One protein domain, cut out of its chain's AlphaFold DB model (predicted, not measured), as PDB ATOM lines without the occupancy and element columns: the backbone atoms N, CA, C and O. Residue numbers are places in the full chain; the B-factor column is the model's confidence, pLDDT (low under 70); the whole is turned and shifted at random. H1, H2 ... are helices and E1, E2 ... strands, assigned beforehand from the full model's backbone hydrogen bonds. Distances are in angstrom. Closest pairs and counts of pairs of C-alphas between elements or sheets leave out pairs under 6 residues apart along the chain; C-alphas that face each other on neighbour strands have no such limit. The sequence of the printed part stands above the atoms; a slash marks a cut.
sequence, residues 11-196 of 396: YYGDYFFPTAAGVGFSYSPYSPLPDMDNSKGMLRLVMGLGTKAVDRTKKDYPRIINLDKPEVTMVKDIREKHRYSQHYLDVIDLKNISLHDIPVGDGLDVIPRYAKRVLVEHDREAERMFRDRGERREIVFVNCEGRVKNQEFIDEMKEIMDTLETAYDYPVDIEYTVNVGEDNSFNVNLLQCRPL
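AT A GLANCE: This is residues 11 to 196 of the 396 residues of the protein "Phosphoenolpyruvate synthase" of Methanobrevibacter sp (UniProt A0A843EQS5). A twisted sheet of five strands, E4 E3 E2 E9 E10, has one long helix, H7, over one face and the very short H1 over the other. Near one end of it sit a small sheet, E1 E5 E6, and the strand pair E7 and E8, with short helices H2, H3, H4 and H6 among them; H5 is farthest out. The printed part has 186 residues with seven named helices and ten named strands, in the order E1 E2 E3 H1 E4 H2 E5 E6 H3 H4 E7 H5 E8 H6 H7 E9 E10; the class is mixed and the three sheets are antiparallel. It is compact, with a radius of gyration of the C-alphas of 16.8 A and spans of 58 by 43 by 35 A.

HOW THE PARTS SIT: Start at E1, residues 15 to 17, which runs on into E2, residues 20 to 25, at 25 degrees. E2 forms a hairpin with E3, residues 42 to 47; find N 23 and O 44, 3.0 A apart. H1, residues 51 to 54, is on the five-stranded sheet at a height of 7.2 A, its Ala 53 C-alpha 5.2 A from that of Gly 22. E4, residues 63 to 66, is an edge strand beside E3, with N 65 and O 43 at 2.8 A. H2, residues 78 to 83, comes closest to E8, residues 140 to 142, at the C-alphas of His 82 and Phe 141, 6.1 A. E5, residues 88 to 93, and E6, residues 98 to 103, form a hairpin, with N 91 and O 100 at 2.9 A; N 16 and O 92, 2.9 A apart, pair E1 with E5. H3, residues 104 to 110, is close but not clearly touching H4, residues 113 to 119, at Leu 108 and Lys 116, C-alphas 6.7 A apart. E7, residues 120 to 122, pairs with E8 by N 121 and O 141, 3.1 A. H5, residues 124 to 132, touches no helix. H6, residues 145 to 148, touches H4, closest at the C-alphas of Val 118 and Gly 146, 4.0 A. H7, residues 151 to 168, is on the five-stranded sheet at a height of 8.2 A, on the opposite face from H1. E9, residues 172 to 180, pairs with E2 by N 22 and O 176, 2.9 A, and forms a hairpin with E10, residues 186 to 195, by N 177 and O 189, 2.9 A. Every O i to N i+4 pair is within hydrogen-bond range in H2, H5 and H7; H3 and H4 have 2 of 3, and H1 and H6 are too short for one.

IN THESE COORDINATES: Find C-alpha 15 of E1 at (21.640, 16.981, -14.253). H7 runs 25.7 A from C-alpha 151 at (14.852, 15.687, 14.472). E9 is 24.8 A long; E10 runs 25.9 A to C-alpha 195 at (-5.756, 25.387, 1.599), bending by 57 degrees at residue 191.

THE WHOLE: The C-alphas of Gly 134 and Asp 169 are farthest apart, 59.4 A. The printed part has no cut; the links E2 to E3 and E4 to H2 are long. Mean pLDDT of the printed part is 89.7; residues 32, 34 and 56 to 58 are under 70.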
ATOM      1  N   TYR A  11      23.506  21.364  -9.028       95.12
ATOM      2  CA  TYR A  11      24.129  20.769 -10.210       95.12
ATOM      3  C   TYR A  11      24.816  19.451  -9.839       95.12
ATOM      4  O   TYR A  11      25.699  19.434  -8.978       95.12
ATOM      5  N   TYR A  12      24.451  18.370 -10.525       93.88
ATOM      6  CA  TYR A  12      25.025  17.034 -10.377       93.88
ATOM      7  C   TYR A  12      25.441  16.496 -11.749       93.88
ATOM      8  O   TYR A  12      24.679  15.817 -12.436       93.88
ATOM      9  N   GLY A  13      26.661  16.834 -12.172       90.06
ATOM     10  CA  GLY A  13      27.132  16.522 -13.522       90.06
ATOM     11  C   GLY A  13      26.271  17.214 -14.581       90.06
ATOM     12  O   GLY A  13      26.164  18.439 -14.575       90.06
ATOM     13  N   ASP A  14      25.647  16.422 -15.453       93.88
ATOM     14  CA  ASP A  14      24.764  16.899 -16.528       93.88
ATOM     15  C   ASP A  14      23.305  17.115 -16.072       93.88
ATOM     16  O   ASP A  14      22.460  17.514 -16.874       93.88
ATOM     17  N   TYR A  15      22.993  16.871 -14.796       96.94
ATOM     18  CA  TYR A  15      21.640  16.981 -14.253       96.94
ATOM     19  C   TYR A  15      21.507  18.130 -13.247       96.94
ATOM     20  O   TYR A  15      22.446  18.460 -12.519       96.94
ATOM     21  N   PHE A  16      20.311  18.713 -13.166       96.88
ATOM     22  CA  PHE A  16      19.930  19.681 -12.138       96.88
ATOM     23  C   PHE A  16      18.629  19.257 -11.451       96.88
ATOM     24  O   PHE A  16      17.594  19.100 -12.102       96.88
ATOM     25  N   PHE A  17      18.689  19.069 -10.133       96.75
ATOM     26  CA  PHE A  17      17.548  18.706  -9.287       96.75
ATOM     27  C   PHE A  17      17.872  18.965  -7.801       96.75
ATOM     28  O   PHE A  17      19.052  19.051  -7.441       96.75
ATOM     29  N   PRO A  18      16.875  19.144  -6.915       96.56
ATOM     30  CA  PRO A  18      17.114  19.247  -5.478       96.56
ATOM     31  C   PRO A  18      17.388  17.875  -4.868       96.56
ATOM     32  O   PRO A  18      17.019  16.849  -5.430       96.56
ATOM     33  N   THR A  19      18.030  17.841  -3.698       95.12
ATOM     34  CA  THR A  19      18.321  16.563  -3.031       95.12
ATOM     35  C   THR A  19      17.037  15.781  -2.763       95.12
ATOM     36  O   THR A  19      16.952  14.613  -3.132       95.12
ATOM     37  N   ALA A  20      16.044  16.433  -2.165       95.56
ATOM     38  CA  ALA A  20      14.701  15.896  -2.015       95.56
ATOM     39  C   ALA A  20      13.654  16.970  -2.320       95.56
ATOM     40  O   ALA A  20      13.945  18.167  -2.301       95.56
ATOM     41  N   ALA A  21      12.427  16.547  -2.563       95.75
ATOM     42  CA  ALA A  21      11.274  17.412  -2.732       95.75
ATOM     43  C   ALA A  21      10.016  16.684  -2.278       95.75
ATOM     44  O   ALA A  21      10.018  15.458  -2.149       95.75
ATOM     45  N   GLY A  22       8.958  17.426  -1.989       94.81
ATOM     46  CA  GLY A  22       7.793  16.823  -1.381       94.81
ATOM     47  C   GLY A  22       6.550  17.680  -1.378       94.81
ATOM     48  O   GLY A  22       6.585  18.879  -1.664       94.81
ATOM     49  N   VAL A  23       5.468  17.012  -0.999       93.94
ATOM     50  CA  VAL A  23       4.209  17.630  -0.598       93.94
ATOM     51  C   VAL A  23       4.080  17.456   0.903       93.94
ATOM     52  O   VAL A  23       4.443  16.405   1.434       93.94
ATOM     53  N   GLY A  24       3.597  18.465   1.604       93.88
ATOM     54  CA  GLY A  24       3.248  18.328   3.009       93.88
ATOM     55  C   GLY A  24       1.835  18.810   3.266       93.88
ATOM     56  O   GLY A  24       1.369  19.722   2.599       93.88
ATOM     57  N   PHE A  25       1.173  18.174   4.219       92.44
ATOM     58  CA  PHE A  25      -0.183  18.466   4.648       92.44
ATOM     59  C   PHE A  25      -0.132  18.810   6.131       92.44
ATOM     60  O   PHE A  25       0.443  18.043   6.909       92.44
ATOM     61  N   SER A  26      -0.703  19.943   6.533       91.56
ATOM     62  CA  SER A  26      -0.698  20.358   7.941       91.56
ATOM     63  C   SER A  26      -1.618  19.493   8.813       91.56
ATOM     64  O   SER A  26      -1.334  19.281   9.986       91.56
ATOM     65  N   TYR A  27      -2.626  18.863   8.201       87.81
ATOM     66  CA  TYR A  27      -3.438  17.801   8.790       87.81
ATOM     67  C   TYR A  27      -3.186  16.482   8.050       87.81
ATOM     68  O   TYR A  27      -3.184  16.457   6.819       87.81
ATOM     69  N   SER A  28      -2.956  15.381   8.771       87.00
ATOM     70  CA  SER A  28      -2.738  14.069   8.155       87.00
ATOM     71  C   SER A  28      -4.070  13.430   7.747       87.00
ATOM     72  O   SER A  28      -4.862  13.085   8.623       87.00
ATOM     73  N   PRO A  29      -4.311  13.182   6.445       77.88
ATOM     74  CA  PRO A  29      -5.490  12.439   6.003       77.88
ATOM     75  C   PRO A  29      -5.365  10.932   6.271       77.88
ATOM     76  O   PRO A  29      -6.318  10.182   6.051       77.88
ATOM     77  N   TYR A  30      -4.183  10.469   6.705       80.31
ATOM     78  CA  TYR A  30      -3.908   9.054   6.893       80.31
ATOM     79  C   TYR A  30      -3.126   8.756   8.184       80.31
ATOM     80  O   TYR A  30      -1.912   8.943   8.259       80.31
ATOM     81  N   SER A  31      -3.817   8.171   9.157       75.00
ATOM     82  CA  SER A  31      -3.309   7.635  10.416       75.00
ATOM     83  C   SER A  31      -3.026   6.116  10.371       75.00
ATOM     84  O   SER A  31      -3.942   5.304  10.478       75.00
ATOM     85  N   PRO A  32      -1.771   5.664  10.191       67.06
ATOM     86  CA  PRO A  32      -1.450   4.234  10.176       67.06
ATOM     87  C   PRO A  32      -1.549   3.547  11.551       67.06
ATOM     88  O   PRO A  32      -1.485   2.317  11.604       67.06
ATOM     89  N   LEU A  33      -1.662   4.304  12.650       74.06
ATOM     90  CA  LEU A  33      -1.857   3.783  14.006       74.06
ATOM     91  C   LEU A  33      -3.041   4.494  14.681       74.06
ATOM     92  O   LEU A  33      -3.117   5.714  14.577       74.06
ATOM     93  N   PRO A  34      -3.882   3.795  15.465       68.75
ATOM     94  CA  PRO A  34      -5.052   4.407  16.110       68.75
ATOM     95  C   PRO A  34      -4.742   5.575  17.062       68.75
ATOM     96  O   PRO A  34      -5.617   6.380  17.352       68.75
ATOM     97  N   ASP A  35      -3.517   5.654  17.585       79.12
ATOM     98  CA  ASP A  35      -3.084   6.636  18.583       79.12
ATOM     99  C   ASP A  35      -2.200   7.755  17.997       79.12
ATOM    100  O   ASP A  35      -1.439   8.382  18.738       79.12
ATOM    101  N   MET A  36      -2.223   7.961  16.675       82.31
ATOM    102  CA  MET A  36      -1.538   9.086  16.029       82.31
ATOM    103  C   MET A  36      -2.382  10.360  16.047       82.31
ATOM    104  O   MET A  36      -3.584  10.336  15.789       82.31
ATOM    105  N   ASP A  37      -1.716  11.487  16.292       86.25
ATOM    106  CA  ASP A  37      -2.315  12.820  16.213       86.25
ATOM    107  C   ASP A  37      -2.246  13.375  14.778       86.25
ATOM    108  O   ASP A  37      -1.209  13.879  14.333       86.25
ATOM    109  N   ASN A  38      -3.372  13.318  14.056       84.69
ATOM    110  CA  ASN A  38      -3.476  13.838  12.687       84.69
ATOM    111  C   ASN A  38      -3.188  15.344  12.592       84.69
ATOM    112  O   ASN A  38      -2.721  15.794  11.545       84.69
ATOM    113  N   SER A  39      -3.381  16.116  13.670       86.50
ATOM    114  CA  SER A  39      -3.111  17.564  13.680       86.50
ATOM    115  C   SER A  39      -1.624  17.914  13.573       86.50
ATOM    116  O   SER A  39      -1.273  19.075  13.403       86.50
ATOM    117  N   LYS A  40      -0.719  16.931  13.687       90.75
ATOM    118  CA  LYS A  40       0.717  17.165  13.472       90.75
ATOM    119  C   LYS A  40       1.098  17.221  12.000       90.75
ATOM    120  O   LYS A  40       2.197  17.684  11.704       90.75
ATOM    121  N   GLY A  41       0.237  16.737  11.110       91.31
ATOM    122  CA  GLY A  41       0.466  16.741   9.674       91.31
ATOM    123  C   GLY A  41       1.277  15.558   9.148       91.31
ATOM    124  O   GLY A  41       1.719  14.659   9.876       91.31
ATOM    125  N   MET A  42       1.469  15.557   7.833       92.94
ATOM    126  CA  MET A  42       2.123  14.494   7.077       92.94
ATOM    127  C   MET A  42       2.992  15.080   5.961       92.94
ATOM    128  O   MET A  42       2.633  16.077   5.347       92.94
ATOM    129  N   LEU A  43       4.110  14.429   5.646       94.12
ATOM    130  CA  LEU A  43       4.928  14.700   4.467       94.12
ATOM    131  C   LEU A  43       4.930  13.510   3.501       94.12
ATOM    132  O   LEU A  43       4.981  12.351   3.918       94.12
ATOM    133  N   ARG A  44       4.974  13.812   2.206       92.88
ATOM    134  CA  ARG A  44       5.328  12.911   1.103       92.88
ATOM    135  C   ARG A  44       6.661  13.388   0.545       92.88
ATOM    136  O   ARG A  44       6.734  14.495   0.024       92.88
ATOM    137  N   LEU A  45       7.710  12.578   0.649       93.69
ATOM    138  CA  LEU A  45       9.073  12.983   0.295       93.69
ATOM    139  C   LEU A  45       9.681  12.059  -0.768       93.69
ATOM    140  O   LEU A  45       9.670  10.837  -0.618       93.69
ATOM    141  N   VAL A  46      10.261  12.650  -1.810       93.94
ATOM    142  CA  VAL A  46      10.947  11.966  -2.917       93.94
ATOM    143  C   VAL A  46      12.322  12.575  -3.169       93.94
ATOM    144  O   VAL A  46      12.600  13.704  -2.771       93.94
ATOM    145  N   MET A  47      13.179  11.844  -3.868       95.00
ATOM    146  CA  MET A  47      14.371  12.368  -4.527       95.00
ATOM    147  C   MET A  47      13.986  13.064  -5.845       95.00
ATOM    148  O   MET A  47      13.116  12.581  -6.571       95.00
ATOM    149  N   GLY A  48      14.671  14.156  -6.195       94.19
ATOM    150  CA  GLY A  48      14.472  14.853  -7.474       94.19
ATOM    151  C   GLY A  48      13.469  16.006  -7.401       94.19
ATOM    152  O   GLY A  48      13.230  16.552  -6.330       94.19
ATOM    153  N   LEU A  49      12.901  16.409  -8.543       92.50
ATOM    154  CA  LEU A  49      12.134  17.662  -8.692       92.50
ATOM    155  C   LEU A  49      10.791  17.739  -7.938       92.50
ATOM    156  O   LEU A  49      10.187  18.807  -7.908       92.50
ATOM    157  N   GLY A  50      10.326  16.653  -7.321       85.88
ATOM    158  CA  GLY A  50       9.102  16.647  -6.505       85.88
ATOM    159  C   GLY A  50       7.834  16.256  -7.249       85.88
ATOM    160  O   GLY A  50       6.843  15.938  -6.600       85.88
ATOM    161  N   THR A  51       7.872  16.161  -8.581       83.12
ATOM    162  CA  THR A  51       6.740  15.696  -9.394       83.12
ATOM    163  C   THR A  51       6.233  14.337  -8.919       83.12
ATOM    164  O   THR A  51       5.042  14.186  -8.726       83.12
ATOM    165  N   LYS A  52       7.115  13.393  -8.567       84.00
ATOM    166  CA  LYS A  52       6.730  12.079  -8.007       84.00
ATOM    167  C   LYS A  52       6.089  12.125  -6.607       84.00
ATOM    168  O   LYS A  52       5.544  11.122  -6.162       84.00
ATOM    169  N   ALA A  53       6.185  13.240  -5.876       75.56
ATOM    170  CA  ALA A  53       5.458  13.419  -4.613       75.56
ATOM    171  C   ALA A  53       4.031  13.939  -4.839       75.56
ATOM    172  O   ALA A  53       3.148  13.638  -4.031       75.56
ATOM    173  N   VAL A  54       3.828  14.694  -5.924       73.38
ATOM    174  CA  VAL A  54       2.545  15.275  -6.345       73.38
ATOM    175  C   VAL A  54       1.766  14.276  -7.205       73.38
ATOM    176  O   VAL A  54       0.657  13.881  -6.854       73.38
ATOM    177  N   ASP A  55       2.374  13.823  -8.300       72.06
ATOM    178  CA  ASP A  55       1.804  12.886  -9.258       72.06
ATOM    179  C   ASP A  55       1.904  11.462  -8.716       72.06
ATOM    180  O   ASP A  55       2.985  10.875  -8.600       72.06
ATOM    181  N   ARG A  56       0.743  10.879  -8.415       66.94
ATOM    182  CA  ARG A  56       0.641   9.495  -7.958       66.94
ATOM    183  C   ARG A  56       0.864   8.562  -9.142       66.94
ATOM    184  O   ARG A  56       0.001   8.391 -10.006       66.94
ATOM    185  N   THR A  57       2.051   7.969  -9.223       62.25
ATOM    186  CA  THR A  57       2.356   6.977 -10.260       62.25
ATOM    187  C   THR A  57       2.150   5.571  -9.707       62.25
ATOM    188  O   THR A  57       2.523   5.271  -8.581       62.25
ATOM    189  N   LYS A  58       1.633   4.640 -10.518       60.50
ATOM    190  CA  LYS A  58       1.448   3.233 -10.098       60.50
ATOM    191  C   LYS A  58       2.763   2.460  -9.875       60.50
ATOM    192  O   LYS A  58       2.730   1.239  -9.746       60.50
ATOM    193  N   LYS A  59       3.920   3.125  -9.971       70.31
ATOM    194  CA  LYS A  59       5.247   2.491  -9.999       70.31
ATOM    195  C   LYS A  59       6.257   3.124  -9.047       70.31
ATOM    196  O   LYS A  59       7.198   2.427  -8.691       70.31
ATOM    197  N   ASP A  60       6.075   4.381  -8.653       83.56
ATOM    198  CA  ASP A  60       6.941   5.084  -7.707       83.56
ATOM    199  C   ASP A  60       6.149   5.460  -6.463       83.56
ATOM    200  O   ASP A  60       5.065   6.030  -6.570       83.56
ATOM    201  N   TYR A  61       6.724   5.177  -5.296       86.19
ATOM    202  CA  TYR A  61       6.102   5.472  -4.011       86.19
ATOM    203  C   TYR A  61       6.929   6.521  -3.263       86.19
ATOM    204  O   TYR A  61       8.116   6.279  -2.999       86.19
ATOM    205  N   PRO A  62       6.348   7.680  -2.907       89.38
ATOM    206  CA  PRO A  62       7.017   8.633  -2.041       89.38
ATOM    207  C   PRO A  62       7.144   8.076  -0.627       89.38
ATOM    208  O   PRO A  62       6.330   7.277  -0.158       89.38
ATOM    209  N   ARG A  63       8.141   8.558   0.114       90.25
ATOM    210  CA  ARG A  63       8.196   8.287   1.546       90.25
ATOM    211  C   ARG A  63       7.099   9.084   2.247       90.25
ATOM    212  O   ARG A  63       7.206  10.303   2.352       90.25
ATOM    213  N   ILE A  64       6.101   8.383   2.776       89.75
ATOM    214  CA  ILE A  64       5.115   8.947   3.703       89.75
ATOM    215  C   ILE A  64       5.744   9.080   5.097       89.75
ATOM    216  O   ILE A  64       6.351   8.131   5.608       89.75
ATOM    217  N   ILE A  65       5.602  10.256   5.705       91.88
ATOM    218  CA  ILE A  65       6.107  10.598   7.038       91.88
ATOM    219  C   ILE A  65       4.972  11.267   7.811       91.88
ATOM    220  O   ILE A  65       4.602  12.392   7.495       91.88
ATOM    221  N   ASN A  66       4.433  10.609   8.835       91.75
ATOM    222  CA  ASN A  66       3.518  11.264   9.772       91.75
ATOM    223  C   ASN A  66       4.337  12.049  10.790       91.75
ATOM    224  O   ASN A  66       5.168  11.466  11.483       91.75
ATOM    225  N   LEU A  67       4.131  13.360  10.882       93.38
ATOM    226  CA  LEU A  67       4.973  14.225  11.707       93.38
ATOM    227  C   LEU A  67       4.812  13.939  13.209       93.38
ATOM    228  O   LEU A  67       5.761  14.150  13.965       93.38
ATOM    229  N   ASP A  68       3.674  13.394  13.649       92.12
ATOM    230  CA  ASP A  68       3.491  12.925  15.030       92.12
ATOM    231  C   ASP A  68       4.493  11.814  15.397       92.12
ATOM    232  O   ASP A  68       5.209  11.903  16.397       92.12
ATOM    233  N   LYS A  69       4.619  10.801  14.527       91.75
ATOM    234  CA  LYS A  69       5.517   9.646  14.705       91.75
ATOM    235  C   LYS A  69       6.299   9.347  13.411       91.75
ATOM    236  O   LYS A  69       5.994   8.365  12.728       91.75
ATOM    237  N   PRO A  70       7.340  10.139  13.084       90.62
ATOM    238  CA  PRO A  70       8.003  10.113  11.772       90.62
ATOM    239  C   PRO A  70       8.639   8.773  11.400       90.62
ATOM    240  O   PRO A  70       8.655   8.381  10.233       90.62
ATOM    241  N   GLU A  71       9.174   8.061  12.393       89.38
ATOM    242  CA  GLU A  71       9.864   6.785  12.183       89.38
ATOM    243  C   GLU A  71       8.907   5.601  11.980       89.38
ATOM    244  O   GLU A  71       9.339   4.544  11.509       89.38
ATOM    245  N   VAL A  72       7.613   5.755  12.291       85.69
ATOM    246  CA  VAL A  72       6.627   4.688  12.090       85.69
ATOM    247  C   VAL A  72       6.427   4.458  10.596       85.69
ATOM    248  O   VAL A  72       6.099   5.362   9.833       85.69
ATOM    249  N   THR A  73       6.591   3.204  10.183       77.06
ATOM    250  CA  THR A  73       6.272   2.740   8.836       77.06
ATOM    251  C   THR A  73       5.440   1.471   8.909       77.06
ATOM    252  O   THR A  73       5.683   0.595   9.743       77.06
ATOM    253  N   MET A  74       4.465   1.368   8.009       70.25
ATOM    254  CA  MET A  74       3.681   0.148   7.841       70.25
ATOM    255  C   MET A  74       4.462  -0.925   7.084       70.25
ATOM    256  O   MET A  74       4.194  -2.102   7.273       70.25
ATOM    257  N   VAL A  75       5.474  -0.538   6.308       71.50
ATOM    258  CA  VAL A  75       6.297  -1.433   5.493       71.50
ATOM    259  C   VAL A  75       7.353  -2.112   6.371       71.50
ATOM    260  O   VAL A  75       8.336  -1.476   6.768       71.50
ATOM    261  N   LYS A  76       7.152  -3.394   6.701       71.88
ATOM    262  CA  LYS A  76       7.985  -4.114   7.687       71.88
ATOM    263  C   LYS A  76       8.990  -5.065   7.042       71.88
ATOM    264  O   LYS A  76      10.107  -5.164   7.550       71.88
ATOM    265  N   ASP A  77       8.632  -5.740   5.946       81.56
ATOM    266  CA  ASP A  77       9.550  -6.658   5.253       81.56
ATOM    267  C   ASP A  77      10.453  -5.906   4.262       81.56
ATOM    268  O   ASP A  77      10.033  -4.965   3.589       81.56
ATOM    269  N   ILE A  78      11.700  -6.354   4.121       84.25
ATOM    270  CA  ILE A  78      12.685  -5.752   3.216       84.25
ATOM    271  C   ILE A  78      12.209  -5.788   1.758       84.25
ATOM    272  O   ILE A  78      12.390  -4.824   1.018       84.25
ATOM    273  N   ARG A  79      11.516  -6.862   1.356       83.38
ATOM    274  CA  ARG A  79      10.935  -6.982   0.010       83.38
ATOM    275  C   ARG A  79       9.880  -5.920  -0.257       83.38
ATOM    276  O   ARG A  79       9.812  -5.397  -1.364       83.38
ATOM    277  N   GLU A  80       9.071  -5.598   0.747       80.44
ATOM    278  CA  GLU A  80       8.110  -4.511   0.625       80.44
ATOM    279  C   GLU A  80       8.807  -3.156   0.574       80.44
ATOM    280  O   GLU A  80       8.385  -2.311  -0.202       80.44
ATOM    281  N   LYS A  81       9.886  -2.952   1.341       85.44
ATOM    282  CA  LYS A  81      10.658  -1.700   1.298       85.44
ATOM    283  C   LYS A  81      11.231  -1.417  -0.090       85.44
ATOM    284  O   LYS A  81      11.198  -0.274  -0.519       85.44
ATOM    285  N   HIS A  82      11.693  -2.447  -0.803       87.25
ATOM    286  CA  HIS A  82      12.104  -2.326  -2.210       87.25
ATOM    287  C   HIS A  82      10.925  -2.096  -3.157       87.25
ATOM    288  O   HIS A  82      11.059  -1.415  -4.168       87.25
ATOM    289  N   ARG A  83       9.770  -2.711  -2.884       84.69
ATOM    290  CA  ARG A  83       8.583  -2.563  -3.733       84.69
ATOM    291  C   ARG A  83       7.987  -1.160  -3.613       84.69
ATOM    292  O   ARG A  83       7.758  -0.523  -4.636       84.69
ATOM    293  N   TYR A  84       7.780  -0.703  -2.383       84.06
ATOM    294  CA  TYR A  84       7.170   0.569  -2.002       84.06
ATOM    295  C   TYR A  84       8.233   1.644  -1.741       84.06
ATOM    296  O   TYR A  84       8.221   2.326  -0.717       84.06
ATOM    297  N   SER A  85       9.174   1.770  -2.674       89.25
ATOM    298  CA  SER A  85      10.147   2.862  -2.729       89.25
ATOM    299  C   SER A  85      10.053   3.589  -4.062       89.25
ATOM    300  O   SER A  85       9.394   3.134  -5.000       89.25
ATOM    301  N   GLN A  86      10.761   4.704  -4.168       91.75
ATOM    302  CA  GLN A  86      10.930   5.398  -5.433       91.75
ATOM    303  C   GLN A  86      11.912   4.636  -6.343       91.75
ATOM    304  O   GLN A  86      13.002   4.259  -5.905       91.75
ATOM    305  N   HIS A  87      11.536   4.437  -7.607       91.62
ATOM    306  CA  HIS A  87      12.328   3.755  -8.641       91.62
ATOM    307  C   HIS A  87      12.814   4.707  -9.737       91.62
ATOM    308  O   HIS A  87      13.875   4.464 -10.318       91.62
ATOM    309  N   TYR A  88      12.101   5.806  -9.978       92.75
ATOM    310  CA  TYR A  88      12.464   6.848 -10.938       92.75
ATOM    311  C   TYR A  88      12.394   8.251 -10.326       92.75
ATOM    312  O   TYR A  88      11.660   8.494  -9.366       92.75
ATOM    313  N   LEU A  89      13.162   9.190 -10.879       92.44
ATOM    314  CA  LEU A  89      13.118  10.604 -10.517       92.44
ATOM    315  C   LEU A  89      13.095  11.504 -11.751       92.44
ATOM    316  O   LEU A  89      13.773  11.238 -12.744       92.44
ATOM    317  N   ASP A  90      12.399  12.628 -11.615       92.44
ATOM    318  CA  ASP A  90      12.439  13.708 -12.589       92.44
ATOM    319  C   ASP A  90      13.647  14.617 -12.339       92.44
ATOM    320  O   ASP A  90      13.900  15.056 -11.206       92.44
ATOM    321  N   VAL A  91      14.378  14.916 -13.413       95.00
ATOM    322  CA  VAL A  91      15.549  15.800 -13.430       95.00
ATOM    323  C   VAL A  91      15.487  16.777 -14.599       95.00
ATOM    324  O   VAL A  91      14.877  16.502 -15.634       95.00
ATOM    325  N   ILE A  92      16.170  17.916 -14.464       96.38
ATOM    326  CA  ILE A  92      16.483  18.772 -15.611       96.38
ATOM    327  C   ILE A  92      17.784  18.264 -16.229       96.38
ATOM    328  O   ILE A  92      18.847  18.358 -15.612       96.38
ATOM    329  N   ASP A  93      17.703  17.742 -17.449       95.38
ATOM    330  CA  ASP A  93      18.853  17.377 -18.271       95.38
ATOM    331  C   ASP A  93      19.426  18.640 -18.922       95.38
ATOM    332  O   ASP A  93      18.814  19.259 -19.798       95.38
ATOM    333  N   LEU A  94      20.618  19.036 -18.485       94.50
ATOM    334  CA  LEU A  94      21.284  20.256 -18.938       94.50
ATOM    335  C   LEU A  94      21.905  20.104 -20.328       94.50
ATOM    336  O   LEU A  94      22.144  21.105 -21.004       94.50
ATOM    337  N   LYS A  95      22.169  18.870 -20.763       93.12
ATOM    338  CA  LYS A  95      22.756  18.576 -22.070       93.12
ATOM    339  C   LYS A  95      21.705  18.648 -23.171       93.12
ATOM    340  O   LYS A  95      21.981  19.195 -24.238       93.12
ATOM    341  N   ASN A  96      20.521  18.104 -22.909       93.62
ATOM    342  CA  ASN A  96      19.401  18.090 -23.852       93.62
ATOM    343  C   ASN A  96      18.419  19.257 -23.646       93.62
ATOM    344  O   ASN A  96      17.598  19.515 -24.524       93.62
ATOM    345  N   ILE A  97      18.545  19.998 -22.538       92.06
ATOM    346  CA  ILE A  97      17.677  21.123 -22.155       92.06
ATOM    347  C   ILE A  97      16.211  20.663 -22.078       92.06
ATOM    348  O   ILE A  97      15.307  21.244 -22.682       92.06
ATOM    349  N   SER A  98      15.982  19.578 -21.343       93.81
ATOM    350  CA  SER A  98      14.679  18.921 -21.214       93.81
ATOM    351  C   SER A  98      14.457  18.385 -19.800       93.81
ATOM    352  O   SER A  98      15.400  18.172 -19.041       93.81
ATOM    353  N   LEU A  99      13.190  18.165 -19.443       93.00
ATOM    354  CA  LEU A  99      12.828  17.343 -18.289       93.00
ATOM    355  C   LEU A  99      12.931  15.872 -18.689       93.00
ATOM    356  O   LEU A  99      12.377  15.492 -19.721       93.00
ATOM    357  N   HIS A 100      13.624  15.068 -17.887       92.00
ATOM    358  CA  HIS A 100      13.779  13.628 -18.091       92.00
ATOM    359  C   HIS A 100      13.412  12.854 -16.822       92.00
ATOM    360  O   HIS A 100      13.766  13.271 -15.722       92.00
ATOM    361  N   ASP A 101      12.764  11.703 -17.011       92.12
ATOM    362  CA  ASP A 101      12.511  10.697 -15.976       92.12
ATOM    363  C   ASP A 101      13.614   9.632 -16.068       92.12
ATOM    364  O   ASP A 101      13.761   8.973 -17.105       92.12
ATOM    365  N   ILE A 102      14.436   9.502 -15.026       93.31
ATOM    366  CA  ILE A 102      15.587   8.583 -14.995       93.31
ATOM    367  C   ILE A 102      15.475   7.596 -13.825       93.31
ATOM    368  O   ILE A 102      14.879   7.933 -12.801       93.31
ATOM    369  N   PRO A 103      16.059   6.388 -13.919       94.19
ATOM    370  CA  PRO A 103      16.139   5.476 -12.782       94.19
ATOM    371  C   PRO A 103      16.872   6.104 -11.590       94.19
ATOM    372  O   PRO A 103      17.899   6.767 -11.763       94.19
ATOM    373  N   VAL A 104      16.420   5.823 -10.364       93.12
ATOM    374  CA  VAL A 104      17.077   6.345  -9.149       93.12
ATOM    375  C   VAL A 104      18.542   5.942  -9.040       93.12
ATOM    376  O   VAL A 104      19.330   6.715  -8.516       93.12
ATOM    377  N   GLY A 105      18.937   4.783  -9.576       92.88
ATOM    378  CA  GLY A 105      20.341   4.361  -9.621       92.88
ATOM    379  C   GLY A 105      21.245   5.377 -10.327       92.88
ATOM    380  O   GLY A 105      22.271   5.768  -9.774       92.88
ATOM    381  N   ASP A 106      20.812   5.880 -11.484       93.69
ATOM    382  CA  ASP A 106      21.568   6.854 -12.281       93.69
ATOM    383  C   ASP A 106      21.662   8.202 -11.551       93.69
ATOM    384  O   ASP A 106      22.719   8.837 -11.513       93.69
ATOM    385  N   GLY A 107      20.569   8.621 -10.900       93.75
ATOM    386  CA  GLY A 107      20.557   9.806 -10.041       93.75
ATOM    387  C   GLY A 107      21.469   9.650  -8.822       93.75
ATOM    388  O   GLY A 107      22.197  10.574  -8.456       93.75
ATOM    389  N   LEU A 108      21.477   8.470  -8.198       94.50
ATOM    390  CA  LEU A 108      22.344   8.170  -7.066       94.50
ATOM    391  C   LEU A 108      23.817   8.195  -7.476       94.50
ATOM    392  O   LEU A 108      24.641   8.589  -6.657       94.50
ATOM    393  N   ASP A 109      24.184   7.820  -8.696       93.94
ATOM    394  CA  ASP A 109      25.582   7.797  -9.144       93.94
ATOM    395  C   ASP A 109      26.213   9.186  -9.285       93.94
ATOM    396  O   ASP A 109      27.419   9.333  -9.060       93.94
ATOM    397  N   VAL A 110      25.412  10.215  -9.572       94.50
ATOM    398  CA  VAL A 110      25.905  11.588  -9.774       94.50
ATOM    399  C   VAL A 110      25.921  12.441  -8.504       94.50
ATOM    400  O   VAL A 110      26.608  13.465  -8.465       94.50
ATOM    401  N   ILE A 111      25.190  12.046  -7.456       94.94
ATOM    402  CA  ILE A 111      25.124  12.823  -6.211       94.94
ATOM    403  C   ILE A 111      26.273  12.488  -5.248       94.94
ATOM    404  O   ILE A 111      26.749  11.346  -5.167       94.94
ATOM    405  N   PRO A 112      26.717  13.463  -4.438       94.56
ATOM    406  CA  PRO A 112      27.766  13.239  -3.456       94.56
ATOM    407  C   PRO A 112      27.304  12.327  -2.313       94.56
ATOM    408  O   PRO A 112      26.121  12.227  -1.981       94.56
ATOM    409  N   ARG A 113      28.269  11.684  -1.640       92.25
ATOM    410  CA  ARG A 113      27.994  10.714  -0.562       92.25
ATOM    411  C   ARG A 113      27.129  11.274   0.565       92.25
ATOM    412  O   ARG A 113      26.329  10.533   1.125       92.25
ATOM    413  N   TYR A 114      27.297  12.548   0.918       92.25
ATOM    414  CA  TYR A 114      26.509  13.159   1.987       92.25
ATOM    415  C   TYR A 114      25.019  13.232   1.626       92.25
ATOM    416  O   TYR A 114      24.196  12.958   2.491       92.25
ATOM    417  N   ALA A 115      24.683  13.489   0.356       93.38
ATOM    418  CA  ALA A 115      23.311  13.487  -0.141       93.38
ATOM    419  C   ALA A 115      22.736  12.062  -0.195       93.38
ATOM    420  O   ALA A 115      21.614  11.846   0.256       93.38
ATOM    421  N   LYS A 116      23.530  11.065  -0.627       93.75
ATOM    422  CA  LYS A 116      23.105   9.648  -0.600       93.75
ATOM    423  C   LYS A 116      22.652   9.222   0.799       93.75
ATOM    424  O   LYS A 116      21.569   8.669   0.936       93.75
ATOM    425  N   ARG A 117      23.430   9.548   1.844       90.44
ATOM    426  CA  ARG A 117      23.101   9.215   3.250       90.44
ATOM    427  C   ARG A 117      21.757   9.769   3.719       90.44
ATOM    428  O   ARG A 117      21.186   9.242   4.664       90.44
ATOM    429  N   VAL A 118      21.297  10.859   3.113       91.38
ATOM    430  CA  VAL A 118      20.021  11.483   3.459       91.38
ATOM    431  C   VAL A 118      18.848  10.769   2.781       91.38
ATOM    432  O   VAL A 118      17.762  10.705   3.352       91.38
ATOM    433  N   LEU A 119      19.074  10.219   1.587       92.94
ATOM    434  CA  LEU A 119      18.031   9.711   0.696       92.94
ATOM    435  C   LEU A 119      17.797   8.207   0.775       92.94
ATOM    436  O   LEU A 119      16.683   7.764   0.495       92.94
ATOM    437  N   VAL A 120      18.820   7.421   1.108       93.19
ATOM    438  CA  VAL A 120      18.753   5.963   0.960       93.19
ATOM    439  C   VAL A 120      18.804   5.221   2.285       93.19
ATOM    440  O   VAL A 120      19.543   5.602   3.194       93.19
ATOM    441  N   GLU A 121      18.085   4.106   2.339       91.31
ATOM    442  CA  GLU A 121      18.265   3.049   3.333       91.31
ATOM    443  C   GLU A 121      19.014   1.875   2.684       91.31
ATOM    444  O   GLU A 121      18.887   1.609   1.486       91.31
ATOM    445  N   HIS A 122      19.829   1.180   3.479       90.94
ATOM    446  CA  HIS A 122      20.618   0.038   3.021       90.94
ATOM    447  C   HIS A 122      19.946  -1.294   3.357       90.94
ATOM    448  O   HIS A 122      19.658  -1.578   4.522       90.94
ATOM    449  N   ASP A 123      19.865  -2.180   2.369       92.06
ATOM    450  CA  ASP A 123      19.560  -3.594   2.566       92.06
ATOM    451  C   ASP A 123      20.815  -4.339   3.045       92.06
ATOM    452  O   ASP A 123      21.577  -4.944   2.284       92.06
ATOM    453  N   ARG A 124      21.063  -4.262   4.356       90.31
ATOM    454  CA  ARG A 124      22.252  -4.852   4.989       90.31
ATOM    455  C   ARG A 124      22.313  -6.373   4.863       90.31
ATOM    456  O   ARG A 124      23.406  -6.935   4.970       90.31
ATOM    457  N   GLU A 125      21.176  -7.034   4.684       89.50
ATOM    458  CA  GLU A 125      21.119  -8.481   4.499       89.50
ATOM    459  C   GLU A 125      21.602  -8.849   3.095       89.50
ATOM    460  O   GLU A 125      22.560  -9.619   2.965       89.50
ATOM    461  N   ALA A 126      21.050  -8.217   2.056       89.31
ATOM    462  CA  ALA A 126      21.496  -8.423   0.683       89.31
ATOM    463  C   ALA A 126      22.975  -8.042   0.504       89.31
ATOM    464  O   ALA A 126      23.754  -8.814  -0.060       89.31
ATOM    465  N   GLU A 127      23.407  -6.902   1.051       92.75
ATOM    466  CA  GLU A 127      24.816  -6.477   1.028       92.75
ATOM    467  C   GLU A 127      25.754  -7.505   1.678       92.75
ATOM    468  O   GLU A 127      26.882  -7.710   1.214       92.75
ATOM    469  N   ARG A 128      25.314  -8.160   2.760       91.81
ATOM    470  CA  ARG A 128      26.076  -9.232   3.414       91.81
ATOM    471  C   ARG A 128      26.157 -10.466   2.521       91.81
ATOM    472  O   ARG A 128      27.252 -10.991   2.349       91.81
ATOM    473  N   MET A 129      25.053 -10.875   1.896       91.88
ATOM    474  CA  MET A 129      25.038 -12.022   0.981       91.88
ATOM    475  C   MET A 129      25.993 -11.843  -0.205       91.88
ATOM    476  O   MET A 129      26.674 -12.793  -0.590       91.88
ATOM    477  N   PHE A 130      26.078 -10.638  -0.780       92.25
ATOM    478  CA  PHE A 130      27.073 -10.333  -1.816       92.25
ATOM    479  C   PHE A 130      28.498 -10.405  -1.261       92.25
ATOM    480  O   PHE A 130      29.371 -11.035  -1.863       92.25
ATOM    481  N   ARG A 131      28.721  -9.835  -0.072       92.81
ATOM    482  CA  ARG A 131      30.034  -9.833   0.584       92.81
ATOM    483  C   ARG A 131      30.548 -11.241   0.867       92.81
ATOM    484  O   ARG A 131      31.731 -11.494   0.651       92.81
ATOM    485  N   ASP A 132      29.671 -12.145   1.290       94.00
ATOM    486  CA  ASP A 132      30.002 -13.549   1.555       94.00
ATOM    487  C   ASP A 132      30.402 -14.303   0.273       94.00
ATOM    488  O   ASP A 132      31.157 -15.272   0.327       94.00
ATOM    489  N   ARG A 133      29.970 -13.819  -0.901       93.62
ATOM    490  CA  ARG A 133      30.397 -14.305  -2.227       93.62
ATOM    491  C   ARG A 133      31.657 -13.607  -2.755       93.62
ATOM    492  O   ARG A 133      32.081 -13.880  -3.872       93.62
ATOM    493  N   GLY A 134      32.265 -12.716  -1.970       93.31
ATOM    494  CA  GLY A 134      33.433 -11.928  -2.371       93.31
ATOM    495  C   GLY A 134      33.102 -10.698  -3.221       93.31
ATOM    496  O   GLY A 134      34.014 -10.016  -3.684       93.31
ATOM    497  N   GLU A 135      31.820 -10.375  -3.399       93.19
ATOM    498  CA  GLU A 135      31.361  -9.221  -4.168       93.19
ATOM    499  C   GLU A 135      31.019  -8.059  -3.227       93.19
ATOM    500  O   GLU A 135      30.236  -8.193  -2.288       93.19
ATOM    501  N   ARG A 136      31.594  -6.875  -3.464       88.19
ATOM    502  CA  ARG A 136      31.165  -5.654  -2.769       88.19
ATOM    503  C   ARG A 136      30.142  -4.932  -3.626       88.19
ATOM    504  O   ARG A 136      30.503  -4.345  -4.641       88.19
ATOM    505  N   ARG A 137      28.890  -4.959  -3.184       88.06
ATOM    506  CA  ARG A 137      27.778  -4.269  -3.830       88.06
ATOM    507  C   ARG A 137      26.944  -3.558  -2.775       88.06
ATOM    508  O   ARG A 137      26.611  -4.169  -1.765       88.06
ATOM    509  N   GLU A 138      26.650  -2.284  -3.012       87.50
ATOM    510  CA  GLU A 138      25.670  -1.535  -2.224       87.50
ATOM    511  C   GLU A 138      24.277  -1.874  -2.756       87.50
ATOM    512  O   GLU A 138      24.047  -1.839  -3.968       87.50
ATOM    513  N   ILE A 139      23.374  -2.260  -1.857       90.94
ATOM    514  CA  ILE A 139      21.974  -2.542  -2.177       90.94
ATOM    515  C   ILE A 139      21.153  -1.557  -1.363       90.94
ATOM    516  O   ILE A 139      21.113  -1.632  -0.136       90.94
ATOM    517  N   VAL A 140      20.557  -0.599  -2.062       91.56
ATOM    518  CA  VAL A 140      19.880   0.547  -1.461       91.56
ATOM    519  C   VAL A 140      18.552   0.803  -2.153       91.56
ATOM    520  O   VAL A 140      18.377   0.441  -3.317       91.56
ATOM    521  N   PHE A 141      17.644   1.461  -1.444       90.19
ATOM    522  CA  PHE A 141      16.389   1.979  -1.981       90.19
ATOM    523  C   PHE A 141      16.162   3.400  -1.459       90.19
ATOM    524  O   PHE A 141      16.594   3.750  -0.356       90.19
ATOM    525  N   VAL A 142      15.526   4.241  -2.276       90.81
ATOM    526  CA  VAL A 142      15.260   5.643  -1.935       90.81
ATOM    527  C   VAL A 142      14.023   5.708  -1.048       90.81
ATOM    528  O   VAL A 142      12.915   5.405  -1.487       90.81
ATOM    529  N   ASN A 143      14.217   6.091   0.210       85.88
ATOM    530  CA  ASN A 143      13.142   6.199   1.197       85.88
ATOM    531  C   ASN A 143      13.336   7.344   2.203       85.88
ATOM    532  O   ASN A 143      12.639   7.389   3.220       85.88
ATOM    533  N   CYS A 144      14.314   8.212   1.949       89.81
ATOM    534  CA  CYS A 144      14.637   9.395   2.733       89.81
ATOM    535  C   CYS A 144      14.888   9.127   4.230       89.81
ATOM    536  O   CYS A 144      14.629   9.999   5.062       89.81
ATOM    537  N   GLU A 145      15.406   7.943   4.592       86.88
ATOM    538  CA  GLU A 145      15.634   7.530   5.989       86.88
ATOM    539  C   GLU A 145      16.437   8.568   6.792       86.88
ATOM    540  O   GLU A 145      16.104   8.871   7.941       86.88
ATOM    541  N   GLY A 146      17.459   9.171   6.181       85.31
ATOM    542  CA  GLY A 146      18.288  10.177   6.839       85.31
ATOM    543  C   GLY A 146      17.590  11.519   7.096       85.31
ATOM    544  O   GLY A 146      18.106  12.314   7.879       85.31
ATOM    545  N   ARG A 147      16.444  11.813   6.460       87.88
ATOM    546  CA  ARG A 147      15.568  12.938   6.855       87.88
ATOM    547  C   ARG A 147      14.572  12.533   7.923       87.88
ATOM    548  O   ARG A 147      14.378  13.290   8.862       87.88
ATOM    549  N   VAL A 148      14.005  11.334   7.812       86.75
ATOM    550  CA  VAL A 148      13.059  10.806   8.804       86.75
ATOM    551  C   VAL A 148      13.677  10.781  10.206       86.75
ATOM    552  O   VAL A 148      13.017  11.147  11.169       86.75
ATOM    553  N   LYS A 149      14.959  10.408  10.315       89.12
ATOM    554  CA  LYS A 149      15.702  10.358  11.588       89.12
ATOM    555  C   LYS A 149      16.328  11.692  12.010       89.12
ATOM    556  O   LYS A 149      17.033  11.744  13.016       89.12
ATOM    557  N   ASN A 150      16.158  12.756  11.223       91.94
ATOM    558  CA  ASN A 150      16.707  14.066  11.549       91.94
ATOM    559  C   ASN A 150      15.652  14.890  12.294       91.94
ATOM    560  O   ASN A 150      14.759  15.460  11.674       91.94
ATOM    561  N   GLN A 151      15.794  14.968  13.618       92.88
ATOM    562  CA  GLN A 151      14.852  15.687  14.472       92.88
ATOM    563  C   GLN A 151      14.754  17.179  14.124       92.88
ATOM    564  O   GLN A 151      13.650  17.704  14.085       92.88
ATOM    565  N   GLU A 152      15.871  17.835  13.790       95.06
ATOM    566  CA  GLU A 152      15.877  19.255  13.405       95.06
ATOM    567  C   GLU A 152      15.016  19.491  12.159       95.06
ATOM    568  O   GLU A 152      14.223  20.423  12.117       95.06
ATOM    569  N   PHE A 153      15.112  18.600  11.166       95.38
ATOM    570  CA  PHE A 153      14.276  18.671   9.966       95.38
ATOM    571  C   PHE A 153      12.793  18.444  10.280       95.38
ATOM    572  O   PHE A 153      11.944  19.165   9.764       95.38
ATOM    573  N   ILE A 154      12.468  17.445  11.104       96.00
ATOM    574  CA  ILE A 154      11.077  17.164  11.481       96.00
ATOM    575  C   ILE A 154      10.468  18.347  12.235       96.00
ATOM    576  O   ILE A 154       9.334  18.726  11.942       96.00
ATOM    577  N   ASP A 155      11.204  18.926  13.181       96.12
ATOM    578  CA  ASP A 155      10.730  20.052  13.980       96.12
ATOM    579  C   ASP A 155      10.553  21.311  13.120       96.12
ATOM    580  O   ASP A 155       9.520  21.969  13.225       96.12
ATOM    581  N   GLU A 156      11.477  21.590  12.193       96.56
ATOM    582  CA  GLU A 156      11.343  22.707  11.247       96.56
ATOM    583  C   GLU A 156      10.123  22.533  10.329       96.56
ATOM    584  O   GLU A 156       9.359  23.474  10.120       96.56
ATOM    585  N   MET A 157       9.875  21.321   9.821       97.31
ATOM    586  CA  MET A 157       8.685  21.061   9.004       97.31
ATOM    587  C   MET A 157       7.388  21.216   9.807       97.31
ATOM    588  O   MET A 157       6.424  21.754   9.269       97.31
ATOM    589  N   LYS A 158       7.354  20.800  11.081       96.31
ATOM    590  CA  LYS A 158       6.201  21.037  11.971       96.31
ATOM    591  C   LYS A 158       5.943  22.524  12.175       96.31
ATOM    592  O   LYS A 158       4.803  22.955  12.047       96.31
ATOM    593  N   GLU A 159       6.990  23.297  12.456       96.94
ATOM    594  CA  GLU A 159       6.888  24.745  12.656       96.94
ATOM    595  C   GLU A 159       6.378  25.452  11.394       96.94
ATOM    596  O   GLU A 159       5.501  26.313  11.479       96.94
ATOM    597  N   ILE A 160       6.866  25.048  10.216       96.94
ATOM    598  CA  ILE A 160       6.374  25.546   8.926       96.94
ATOM    599  C   ILE A 160       4.875  25.261   8.765       96.94
ATOM    600  O   ILE A 160       4.129  26.179   8.419       96.94
ATOM    601  N   MET A 161       4.423  24.023   9.010       95.06
ATOM    602  CA  MET A 161       3.005  23.657   8.864       95.06
ATOM    603  C   MET A 161       2.111  24.435   9.825       95.06
ATOM    604  O   MET A 161       1.139  25.037   9.379       95.06
ATOM    605  N   ASP A 162       2.468  24.464  11.110       95.12
ATOM    606  CA  ASP A 162       1.703  25.148  12.161       95.12
ATOM    607  C   ASP A 162       1.595  26.653  11.882       95.12
ATOM    608  O   ASP A 162       0.516  27.247  11.965       95.12
ATOM    609  N   THR A 163       2.699  27.266  11.443       96.94
ATOM    610  CA  THR A 163       2.733  28.688  11.081       96.94
ATOM    611  C   THR A 163       1.819  28.989   9.895       96.94
ATOM    612  O   THR A 163       1.100  29.991   9.908       96.94
ATOM    613  N   LEU A 164       1.850  28.153   8.853       95.81
ATOM    614  CA  LEU A 164       1.041  28.360   7.653       95.81
ATOM    615  C   LEU A 164      -0.443  28.097   7.914       95.81
ATOM    616  O   LEU A 164      -1.262  28.920   7.515       95.81
ATOM    617  N   GLU A 165      -0.787  27.020   8.617       92.25
ATOM    618  CA  GLU A 165      -2.166  26.722   9.018       92.25
ATOM    619  C   GLU A 165      -2.750  27.852   9.871       92.25
ATOM    620  O   GLU A 165      -3.827  28.366   9.562       92.25
ATOM    621  N   THR A 166      -1.997  28.332  10.867       94.31
ATOM    622  CA  THR A 166      -2.405  29.475  11.700       94.31
ATOM    623  C   THR A 166      -2.623  30.740  10.867       94.31
ATOM    624  O   THR A 166      -3.552  31.504  11.120       94.31
ATOM    625  N   ALA A 167      -1.771  30.989   9.868       95.19
ATOM    626  CA  ALA A 167      -1.885  32.166   9.012       95.19
ATOM    627  C   ALA A 167      -3.077  32.096   8.042       95.19
ATOM    628  O   ALA A 167      -3.642  33.138   7.704       95.19
ATOM    629  N   TYR A 168      -3.438  30.896   7.586       89.31
ATOM    630  CA  TYR A 168      -4.593  30.660   6.719       89.31
ATOM    631  C   TYR A 168      -5.911  30.517   7.491       89.31
ATOM    632  O   TYR A 168      -6.966  30.631   6.869       89.31
ATOM    633  N   ASP A 169      -5.853  30.285   8.810       87.94
ATOM    634  CA  ASP A 169      -6.998  29.883   9.647       87.94
ATOM    635  C   ASP A 169      -7.714  28.642   9.076       87.94
ATOM    636  O   ASP A 169      -8.936  28.493   9.130       87.94
ATOM    637  N   TYR A 170      -6.933  27.774   8.426       82.56
ATOM    638  CA  TYR A 170      -7.404  26.584   7.731       82.56
ATOM    639  C   TYR A 170      -6.225  25.640   7.439       82.56
ATOM    640  O   TYR A 170      -5.139  26.141   7.128       82.56
ATOM    641  N   PRO A 171      -6.408  24.303   7.466       87.19
ATOM    642  CA  PRO A 171      -5.359  23.363   7.079       87.19
ATOM    643  C   PRO A 171      -4.832  23.620   5.669       87.19
ATOM    644  O   PRO A 171      -5.589  23.974   4.763       87.19
ATOM    645  N   VAL A 172      -3.537  23.405   5.464       90.31
ATOM    646  CA  VAL A 172      -2.847  23.706   4.205       90.31
ATOM    647  C   VAL A 172      -2.129  22.490   3.628       90.31
ATOM    648  O   VAL A 172      -1.666  21.612   4.359       90.31
ATOM    649  N   ASP A 173      -1.996  22.469   2.306       92.38
ATOM    650  CA  ASP A 173      -0.989  21.693   1.594       92.38
ATOM    651  C   ASP A 173       0.129  22.607   1.077       92.38
ATOM    652  O   ASP A 173      -0.101  23.741   0.649       92.38
ATOM    653  N   ILE A 174       1.364  22.115   1.126       95.12
ATOM    654  CA  ILE A 174       2.535  22.807   0.593       95.12
ATOM    655  C   ILE A 174       3.291  21.932  -0.394       95.12
ATOM    656  O   ILE A 174       3.399  20.722  -0.215       95.12
ATOM    657  N   GLU A 175       3.919  22.571  -1.374       95.88
ATOM    658  CA  GLU A 175       4.955  21.965  -2.209       95.88
ATOM    659  C   GLU A 175       6.305  22.567  -1.819       95.88
ATOM    660  O   GLU A 175       6.450  23.793  -1.723       95.88
ATOM    661  N   TYR A 176       7.308  21.722  -1.580       97.06
ATOM    662  CA  TYR A 176       8.610  22.163  -1.086       97.06
ATOM    663  C   TYR A 176       9.776  21.356  -1.659       97.06
ATOM    664  O   TYR A 176       9.635  20.239  -2.153       97.06
ATOM    665  N   THR A 177      10.975  21.929  -1.557       97.19
ATOM    666  CA  THR A 177      12.238  21.259  -1.900       97.19
ATOM    667  C   THR A 177      13.229  21.354  -0.755       97.19
ATOM    668  O   THR A 177      13.227  22.327  -0.003       97.19
ATOM    669  N   VAL A 178      14.102  20.359  -0.646       96.50
ATOM    670  CA  VAL A 178      15.154  20.258   0.363       96.50
ATOM    671  C   VAL A 178      16.494  20.084  -0.342       96.50
ATOM    672  O   VAL A 178      16.711  19.121  -1.081       96.50
ATOM    673  N   ASN A 179      17.418  21.006  -0.092       95.56
ATOM    674  CA  ASN A 179      18.807  20.901  -0.538       95.56
ATOM    675  C   ASN A 179      19.704  20.691   0.677       95.56
ATOM    676  O   ASN A 179      19.557  21.423   1.654       95.56
ATOM    677  N   VAL A 180      20.623  19.726   0.624       94.38
ATOM    678  CA  VAL A 180      21.501  19.399   1.763       94.38
ATOM    679  C   VAL A 180      22.958  19.779   1.512       94.38
ATOM    680  O   VAL A 180      23.444  19.707   0.381       94.38
ATOM    681  N   GLY A 181      23.653  20.160   2.582       92.38
ATOM    682  CA  GLY A 181      25.084  20.453   2.606       92.38
ATOM    683  C   GLY A 181      25.936  19.294   3.135       92.38
ATOM    684  O   GLY A 181      25.436  18.273   3.616       92.38
ATOM    685  N   GLU A 182      27.258  19.452   3.045       89.38
ATOM    686  CA  GLU A 182      28.239  18.448   3.489       89.38
ATOM    687  C   GLU A 182      28.214  18.193   5.003       89.38
ATOM    688  O   GLU A 182      28.448  17.069   5.457       89.38
ATOM    689  N   ASP A 183      27.900  19.231   5.774       87.31
ATOM    690  CA  ASP A 183      27.844  19.291   7.235       87.31
ATOM    691  C   ASP A 183      26.473  18.892   7.807       87.31
ATOM    692  O   ASP A 183      26.169  19.196   8.955       87.31
ATOM    693  N   ASN A 184      25.654  18.189   7.016       80.38
ATOM    694  CA  ASN A 184      24.273  17.816   7.344       80.38
ATOM    695  C   ASN A 184      23.298  19.007   7.455       80.38
ATOM    696  O   ASN A 184      22.128  18.791   7.785       80.38
ATOM    697  N   SER A 185      23.741  20.224   7.109       92.31
ATOM    698  CA  SER A 185      22.854  21.372   6.926       92.31
ATOM    699  C   SER A 185      21.834  21.105   5.823       92.31
ATOM    700  O   SER A 185      22.045  20.284   4.920       92.31
ATOM    701  N   PHE A 186      20.703  21.792   5.891       94.75
ATOM    702  CA  PHE A 186      19.664  21.704   4.882       94.75
ATOM    703  C   PHE A 186      18.973  23.052   4.699       94.75
ATOM    704  O   PHE A 186      19.000  23.899   5.582       94.75
ATOM    705  N   ASN A 187      18.387  23.246   3.521       95.75
ATOM    706  CA  ASN A 187      17.550  24.396   3.207       95.75
ATOM    707  C   ASN A 187      16.220  23.899   2.653       95.75
ATOM    708  O   ASN A 187      16.206  23.247   1.599       95.75
ATOM    709  N   VAL A 188      15.126  24.239   3.332       97.00
ATOM    710  CA  VAL A 188      13.763  24.040   2.835       97.00
ATOM    711  C   VAL A 188      13.363  25.260   2.006       97.00
ATOM    712  O   VAL A 188      13.477  26.396   2.455       97.00
ATOM    713  N   ASN A 189      12.908  25.043   0.773       96.75
ATOM    714  CA  ASN A 189      12.336  26.100  -0.060       96.75
ATOM    715  C   ASN A 189      10.865  25.780  -0.302       96.75
ATOM    716  O   ASN A 189      10.563  24.768  -0.940       96.75
ATOM    717  N   LEU A 190       9.979  26.652   0.179       96.62
ATOM    718  CA  LEU A 190       8.549  26.601  -0.101       96.62
ATOM    719  C   LEU A 190       8.290  27.096  -1.524       96.62
ATOM    720  O   LEU A 190       8.662  28.216  -1.878       96.62
ATOM    721  N   LEU A 191       7.678  26.246  -2.340       95.06
ATOM    722  CA  LEU A 191       7.339  26.547  -3.729       95.06
ATOM    723  C   LEU A 191       5.883  26.984  -3.852       95.06
ATOM    724  O   LEU A 191       5.576  27.926  -4.591       95.06
ATOM    725  N   GLN A 192       5.010  26.325  -3.090       94.12
ATOM    726  CA  GLN A 192       3.585  26.594  -3.073       94.12
ATOM    727  C   GLN A 192       2.969  26.289  -1.708       94.12
ATOM    728  O   GLN A 192       3.475  25.449  -0.971       94.12
ATOM    729  N   CYS A 193       1.881  26.985  -1.391       94.00
ATOM    730  CA  CYS A 193       1.018  26.734  -0.245       94.00
ATOM    731  C   CYS A 193      -0.426  26.997  -0.683       94.00
ATOM    732  O   CYS A 193      -0.681  28.000  -1.364       94.00
ATOM    733  N   ARG A 194      -1.339  26.084  -0.359       90.50
ATOM    734  CA  ARG A 194      -2.767  26.161  -0.684       90.50
ATOM    735  C   ARG A 194      -3.580  25.642   0.510       90.50
ATOM    736  O   ARG A 194      -3.056  24.857   1.291       90.50
ATOM    737  N   PRO A 195      -4.843  26.058   0.679       85.31
ATOM    738  CA  PRO A 195      -5.756  25.387   1.599       85.31
ATOM    739  C   PRO A 195      -5.964  23.922   1.181       85.31
ATOM    740  O   PRO A 195      -6.224  23.661   0.009       85.31
ATOM    741  N   LEU A 196      -5.951  22.997   2.143       75.31
ATOM    742  CA  LEU A 196      -6.026  21.535   1.964       75.31
ATOM    743  C   LEU A 196      -7.358  21.033   1.351       75.31
ATOM    744  O   LEU A 196      -7.578  19.836   1.160       75.31
TER     745      LEU A 196